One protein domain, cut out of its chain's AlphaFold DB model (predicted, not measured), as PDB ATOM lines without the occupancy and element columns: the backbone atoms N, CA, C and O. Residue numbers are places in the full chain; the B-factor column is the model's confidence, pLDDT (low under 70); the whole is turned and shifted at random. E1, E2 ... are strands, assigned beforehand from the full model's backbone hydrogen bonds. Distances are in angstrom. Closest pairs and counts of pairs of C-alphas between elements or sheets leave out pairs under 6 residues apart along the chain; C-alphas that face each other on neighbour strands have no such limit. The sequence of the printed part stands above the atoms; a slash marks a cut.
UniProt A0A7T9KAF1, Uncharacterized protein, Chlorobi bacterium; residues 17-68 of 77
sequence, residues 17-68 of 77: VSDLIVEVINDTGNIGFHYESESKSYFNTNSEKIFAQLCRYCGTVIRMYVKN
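AT A GLANCE: This is residues 17 to 68 of the 77 residues of an uncharacterized protein of Chlorobi bacterium (UniProt A0A7T9KAF1). A small three-stranded sheet, E1 E4 E5, and the hairpin of E2 and E3 sit end to end in a flat, loose shape, joined where E3 runs on into E4. Residues 38 to 44 stick out beyond the hairpin. The printed part has 52 residues, of which 23 are in the five named strands, E1 to E5 in order along the chain, with no named helix; both sheets are antiparallel and the class is all strand, though under half of the residues are in named elements; the radius of gyration of the C-alphas is 13.7 A, the spans 44 by 26 by 10 A.

HOW THE PARTS SIT: Edge strand E1, residues 17 to 21, is antiparallel to E4, residues 51 to 55, with N 17 and O 54 2.9 A apart. E2, residues 32 to 36, and E3, residues 47 to 49, form a hairpin, with N 33 and O 48 2.9 A apart. E3 runs on into E4 at 26 degrees. E4 and E5, residues 61 to 65, form a hairpin, with N 51 and O 65 2.8 A apart. E2 is apart from E4.

IN THESE COORDINATES: E1 to E5 measure 11.2, 12.8, 6.3, 13.7 and 11.2 A. C-alpha 17 is at (48.973, 17.378, -32.819), C-alpha 65 at (41.111, 27.574, -29.229).

THE WHOLE: The farthest C-alphas, of Lys 40 and Tyr 57, are 44.6 A apart. The printed part has no cut and no long link. Residues 25 to 30 and 37 to 46 have pLDDT under 70.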
ATOM      1  N   VAL A  17      48.404  16.970 -34.109       95.00
ATOM      2  CA  VAL A  17      48.973  17.378 -32.819       95.00
ATOM      3  C   VAL A  17      48.147  18.533 -32.258       95.00
ATOM      4  O   VAL A  17      47.815  19.466 -32.987       95.00
ATOM      5  N   SER A  18      47.777  18.446 -30.984       92.62
ATOM      6  CA  SER A  18      46.964  19.440 -30.267       92.62
ATOM      7  C   SER A  18      47.806  20.167 -29.218       92.62
ATOM      8  O   SER A  18      48.963  19.814 -29.000       92.62
ATOM      9  N   ASP A  19      47.216  21.171 -28.566       91.31
ATOM     10  CA  ASP A  19      47.823  21.920 -27.459       91.31
ATOM     11  C   ASP A  19      49.135  22.645 -27.809       91.31
ATOM     12  O   ASP A  19      49.930  22.966 -26.924       91.31
ATOM     13  N   LEU A  20      49.344  22.971 -29.090       91.31
ATOM     14  CA  LEU A  20      50.451  23.829 -29.507       91.31
ATOM     15  C   LEU A  20      50.166  25.269 -29.081       91.31
ATOM     16  O   LEU A  20      49.135  25.818 -29.461       91.31
ATOM     17  N   ILE A  21      51.062  25.892 -28.319       89.94
ATOM     18  CA  ILE A  21      50.904  27.291 -27.904       89.94
ATOM     19  C   ILE A  21      51.298  28.205 -29.067       89.94
ATOM     20  O   ILE A  21      52.352  28.025 -29.675       89.94
ATOM     21  N   VAL A  22      50.447  29.182 -29.376       86.38
ATOM     22  CA  VAL A  22      50.748  30.236 -30.348       86.38
ATOM     23  C   VAL A  22      51.394  31.406 -29.611       86.38
ATOM     24  O   VAL A  22      50.750  32.056 -28.791       86.38
ATOM     25  N   GLU A  23      52.660  31.678 -29.914       82.75
ATOM     26  CA  GLU A  23      53.441  32.776 -29.334       82.75
ATOM     27  C   GLU A  23      54.089  33.607 -30.452       82.75
ATOM     28  O   GLU A  23      54.262  33.134 -31.579       82.75
ATOM     29  N   VAL A  24      54.425  34.862 -30.153       74.44
ATOM     30  CA  VAL A  24      55.178  35.729 -31.065       74.44
ATOM     31  C   VAL A  24      56.641  35.698 -30.675       74.44
ATOM     32  O   VAL A  24      56.978  35.851 -29.510       74.44
ATOM     33  N   ILE A  25      57.505  35.500 -31.668       68.12
ATOM     34  CA  ILE A  25      58.953  35.351 -31.478       68.12
ATOM     35  C   ILE A  25      59.673  36.720 -31.542       68.12
ATOM     36  O   ILE A  25      60.891  36.786 -31.448       68.12
ATOM     37  N   ASN A  26      58.946  37.836 -31.703       62.34
ATOM     38  CA  ASN A  26      59.526  39.177 -31.568       62.34
ATOM     39  C   ASN A  26      59.482  39.645 -30.102       62.34
ATOM     40  O   ASN A  26      58.607  39.228 -29.348       62.34
ATOM     41  N   ASP A  27      60.415  40.515 -29.705       57.50
ATOM     42  CA  ASP A  27      60.659  40.954 -28.314       57.50
ATOM     43  C   ASP A  27      59.498  41.734 -27.652       57.50
ATOM     44  O   ASP A  27      59.659  42.349 -26.598       57.50
ATOM     45  N   THR A  28      58.305  41.724 -28.242       53.72
ATOM     46  CA  THR A  28      57.130  42.458 -27.769       53.72
ATOM     47  C   THR A  28      55.926  41.539 -27.562       53.72
ATOM     48  O   THR A  28      54.893  41.668 -28.213       53.72
ATOM     49  N   GLY A  29      56.039  40.665 -26.560       59.38
ATOM     50  CA  GLY A  29      54.898  40.166 -25.786       59.38
ATOM     51  C   GLY A  29      54.204  38.890 -26.280       59.38
ATOM     52  O   GLY A  29      54.496  38.328 -27.329       59.38
ATOM     53  N   ASN A  30      53.253  38.421 -25.468       62.03
ATOM     54  CA  ASN A  30      52.454  37.223 -25.737       62.03
ATOM     55  C   ASN A  30      51.237  37.559 -26.617       62.03
ATOM     56  O   ASN A  30      50.514  38.512 -26.318       62.03
ATOM     57  N   ILE A  31      50.932  36.731 -27.627       73.88
ATOM     58  CA  ILE A  31      49.608  36.740 -28.277       73.88
ATOM     59  C   ILE A  31      48.616  35.969 -27.404       73.88
ATOM     60  O   ILE A  31      48.852  34.820 -27.031       73.88
ATOM     61  N   GLY A  32      47.469  36.583 -27.115       77.62
ATOM     62  CA  GLY A  32      46.383  35.944 -26.380       77.62
ATOM     63  C   GLY A  32      45.034  36.609 -26.624       77.62
ATOM     64  O   GLY A  32      44.967  37.761 -27.054       77.62
ATOM     65  N   PHE A  33      43.947  35.895 -26.332       80.38
ATOM     66  CA  PHE A  33      42.608  36.487 -26.328       80.38
ATOM     67  C   PHE A  33      42.392  37.272 -25.036       80.38
ATOM     68  O   PHE A  33      42.630  36.769 -23.937       80.38
ATOM     69  N   HIS A  34      41.939  38.515 -25.167       80.19
ATOM     70  CA  HIS A  34      41.719  39.395 -24.024       80.19
ATOM     71  C   HIS A  34      40.356  39.136 -23.383       80.19
ATOM     72  O   HIS A  34      39.345  38.980 -24.074       80.19
ATOM     73  N   TYR A  35      40.325  39.150 -22.054       75.81
ATOM     74  CA  TYR A  35      39.101  38.989 -21.282       75.81
ATOM     75  C   TYR A  35      39.107  39.869 -20.028       75.81
ATOM     76  O   TYR A  35      40.164  40.237 -19.517       75.81
ATOM     77  N   GLU A  36      37.924  40.184 -19.509       72.19
ATOM     78  CA  GLU A  36      37.775  40.850 -18.214       72.19
ATOM     79  C   GLU A  36      37.913  39.828 -17.079       72.19
ATOM     80  O   GLU A  36      37.121  38.887 -16.977       72.19
ATOM     81  N   SER A  37      38.904  40.003 -16.199       67.88
ATOM     82  CA  SER A  37      38.980  39.251 -14.942       67.88
ATOM     83  C   SER A  37      38.359  40.050 -13.801       67.88
ATOM     84  O   SER A  37      38.653  41.233 -13.649       67.88
ATOM     85  N   GLU A  38      37.576  39.394 -12.942       59.09
ATOM     86  CA  GLU A  38      36.951  40.028 -11.767       59.09
ATOM     87  C   GLU A  38      37.978  40.542 -10.739       59.09
ATOM     88  O   GLU A  38      37.682  41.438  -9.948       59.09
ATOM     89  N   SER A  39      39.227  40.062 -10.802       54.56
ATOM     90  CA  SER A  39      40.354  40.658 -10.087       54.56
ATOM     91  C   SER A  39      40.769  41.975 -10.752       54.56
ATOM     92  O   SER A  39      41.590  41.999 -11.670       54.56
ATOM     93  N   LYS A  40      40.185  43.078 -10.269       45.03
ATOM     94  CA  LYS A  40      40.576  44.472 -10.531       45.03
ATOM     95  C   LYS A  40      42.056  44.721 -10.196       45.03
ATOM     96  O   LYS A  40      42.371  45.304  -9.163       45.03
ATOM     97  N   SER A  41      42.978  44.339 -11.070       48.59
ATOM     98  CA  SER A  41      44.299  44.964 -11.107       48.59
ATOM     99  C   SER A  41      44.386  45.725 -12.422       48.59
ATOM    100  O   SER A  41      44.487  45.136 -13.493       48.59
ATOM    101  N   TYR A  42      44.285  47.049 -12.326       44.03
ATOM    102  CA  TYR A  42      44.288  48.012 -13.431       44.03
ATOM    103  C   TYR A  42      45.581  48.004 -14.282       44.03
ATOM    104  O   TYR A  42      45.719  48.831 -15.176       44.03
ATOM    105  N   PHE A  43      46.520  47.084 -14.027       47.56
ATOM    106  CA  PHE A  43      47.863  47.079 -14.614       47.56
ATOM    107  C   PHE A  43      48.277  45.771 -15.300       47.56
ATOM    108  O   PHE A  43      49.317  45.757 -15.946       47.56
ATOM    109  N   ASN A  44      47.470  44.706 -15.241       50.09
ATOM    110  CA  ASN A  44      47.746  43.467 -15.974       50.09
ATOM    111  C   ASN A  44      46.535  43.097 -16.830       50.09
ATOM    112  O   ASN A  44      45.544  42.558 -16.339       50.09
ATOM    113  N   THR A  45      46.615  43.379 -18.130       55.94
ATOM    114  CA  THR A  45      45.759  42.735 -19.129       55.94
ATOM    115  C   THR A  45      46.005  41.231 -19.066       55.94
ATOM    116  O   THR A  45      46.996  40.736 -19.599       55.94
ATOM    117  N   ASN A  46      45.123  40.502 -18.385       68.06
ATOM    118  CA  ASN A  46      45.147  39.048 -18.389       68.06
ATOM    119  C   ASN A  46      44.738  38.570 -19.789       68.06
ATOM    120  O   ASN A  46      43.582  38.703 -20.191       68.06
ATOM    121  N   SER A  47      45.697  38.047 -20.551       77.00
ATOM    122  CA  SER A  47      45.446  37.401 -21.835       77.00
ATOM    123  C   SER A  47      45.380  35.883 -21.647       77.00
ATOM    124  O   SER A  47      46.192  35.280 -20.945       77.00
ATOM    125  N   GLU A  48      44.370  35.244 -22.234       84.25
ATOM    126  CA  GLU A  48      44.290  33.784 -22.297       84.25
ATOM    127  C   GLU A  48      45.128  33.304 -23.488       84.25
ATOM    128  O   GLU A  48      44.999  33.828 -24.600       84.25
ATOM    129  N   LYS A  49      45.986  32.302 -23.262       87.06
ATOM    130  CA  LYS A  49      46.833  31.731 -24.316       87.06
ATOM    131  C   LYS A  49      45.987  31.112 -25.427       87.06
ATOM    132  O   LYS A  49      44.982  30.449 -25.162       87.06
ATOM    133  N   ILE A  50      46.446  31.280 -26.663       89.75
ATOM    134  CA  ILE A  50      45.866  30.616 -27.831       89.75
ATOM    135  C   ILE A  50      46.577  29.283 -28.036       89.75
ATOM    136  O   ILE A  50      47.803  29.223 -28.118       89.75
ATOM    137  N   PHE A  51      45.789  28.223 -28.150       92.38
ATOM    138  CA  PHE A  51      46.245  26.894 -28.520       92.38
ATOM    139  C   PHE A  51      45.842  26.589 -29.959       92.38
ATOM    140  O   PHE A  51      44.797  27.038 -30.429       92.38
ATOM    141  N   ALA A  52      46.648  25.796 -30.651       93.50
ATOM    142  CA  ALA A  52      46.408  25.360 -32.013       93.50
ATOM    143  C   ALA A  52      46.455  23.832 -32.125       93.50
ATOM    144  O   ALA A  52      47.177  23.144 -31.400       93.50
ATOM    145  N   GLN A  53      45.683  23.314 -33.079       94.56
ATOM    146  CA  GLN A  53      45.781  21.935 -33.546       94.56
ATOM    147  C   GLN A  53      46.336  21.929 -34.973       94.56
ATOM    148  O   GLN A  53      45.785  22.598 -35.848       94.56
ATOM    149  N   LEU A  54      47.403  21.171 -35.218       95.44
ATOM    150  CA  LEU A  54      48.140  21.131 -36.484       95.44
ATOM    151  C   LEU A  54      48.112  19.721 -37.086       95.44
ATOM    152  O   LEU A  54      48.330  18.730 -36.388       95.44
ATOM    153  N   CYS A  55      47.902  19.620 -38.396       96.69
ATOM    154  CA  CYS A  55      48.122  18.378 -39.129       96.69
ATOM    155  C   CYS A  55      49.611  18.191 -39.434       96.69
ATOM    156  O   CYS A  55      50.206  19.001 -40.143       96.69
ATOM    157  N   ARG A  56      50.210  17.089 -38.969       95.56
ATOM    158  CA  ARG A  56      51.637  16.808 -39.203       95.56
ATOM    159  C   ARG A  56      51.965  16.375 -40.631       95.56
ATOM    160  O   ARG A  56      53.132  16.403 -40.997       95.56
ATOM    161  N   TYR A  57      50.969  15.973 -41.419       96.25
ATOM    162  CA  TYR A  57      51.194  15.560 -42.805       96.25
ATOM    163  C   TYR A  57      51.277  16.743 -43.768       96.25
ATOM    164  O   TYR A  57      52.198  16.803 -44.570       96.25
ATOM    165  N   CYS A  58      50.329  17.679 -43.693       96.06
ATOM    166  CA  CYS A  58      50.241  18.796 -44.639       96.06
ATOM    167  C   CYS A  58      50.520  20.170 -44.014       96.06
ATOM    168  O   CYS A  58      50.461  21.173 -44.716       96.06
ATOM    169  N   GLY A  59      50.770  20.244 -42.703       95.12
ATOM    170  CA  GLY A  59      51.059  21.501 -42.004       95.12
ATOM    171  C   GLY A  59      49.850  22.418 -41.798       95.12
ATOM    172  O   GLY A  59      50.010  23.547 -41.347       95.12
ATOM    173  N   THR A  60      48.631  21.975 -42.109       96.06
ATOM    174  CA  THR A  60      47.427  22.799 -41.933       96.06
ATOM    175  C   THR A  60      47.082  22.963 -40.456       96.06
ATOM    176  O   THR A  60      46.954  21.972 -39.730       96.06
ATOM    177  N   VAL A  61      46.863  24.207 -40.021       95.19
ATOM    178  CA  VAL A  61      46.236  24.510 -38.727       95.19
ATOM    179  C   VAL A  61      44.737  24.245 -38.845       95.19
ATOM    180  O   VAL A  61      44.042  24.887 -39.626       95.19
ATOM    181  N   ILE A  62      44.246  23.271 -38.085       94.12
ATOM    182  CA  ILE A  62      42.859  22.795 -38.140       94.12
ATOM    183  C   ILE A  62      41.928  23.701 -37.339       94.12
ATOM    184  O   ILE A  62      40.806  23.977 -37.756       94.12
ATOM    185  N   ARG A  63      42.392  24.144 -36.168       91.94
ATOM    186  CA  ARG A  63      41.656  25.047 -35.285       91.94
ATOM    187  C   ARG A  63      42.598  25.791 -34.351       91.94
ATOM    188  O   ARG A  63      43.677  25.290 -34.029       91.94
ATOM    189  N   MET A  64      42.122  26.933 -33.871       92.31
ATOM    190  CA  MET A  64      42.674  27.654 -32.729       92.31
ATOM    191  C   MET A  64      41.613  27.729 -31.630       92.31
ATOM    192  O   MET A  64      40.427  27.858 -31.932       92.31
ATOM    193  N   TYR A  65      42.021  27.601 -30.372       90.94
ATOM    194  CA  TYR A  65      41.111  27.574 -29.229       90.94
ATOM    195  C   TYR A  65      41.780  28.103 -27.958       90.94
ATOM    196  O   TYR A  65      42.997  28.246 -27.876       90.94
ATOM    197  N   VAL A  66      40.955  28.372 -26.954       90.69
ATOM    198  CA  VAL A  66      41.352  28.681 -25.577       90.69
ATOM    199  C   VAL A  66      40.906  27.548 -24.666       90.69
ATOM    200  O   VAL A  66      39.924  26.870 -24.973       90.69
ATOM    201  N   LYS A  67      41.587  27.341 -23.534       88.12
ATOM    202  CA  LYS A  67      41.185  26.300 -22.570       88.12
ATOM    203  C   LYS A  67      39.978  26.703 -21.731       88.12
ATOM    204  O   LYS A  67      39.201  25.843 -21.335       88.12
ATOM    205  N   ASN A  68      39.808  28.002 -21.498       87.56
ATOM    206  CA  ASN A  68      38.728  28.549 -20.686       87.56
ATOM    207  C   ASN A  68      37.791  29.394 -21.562       87.56
ATOM    208  O   ASN A  68      37.963  30.611 -21.596       87.56
TER     209      ASN A  68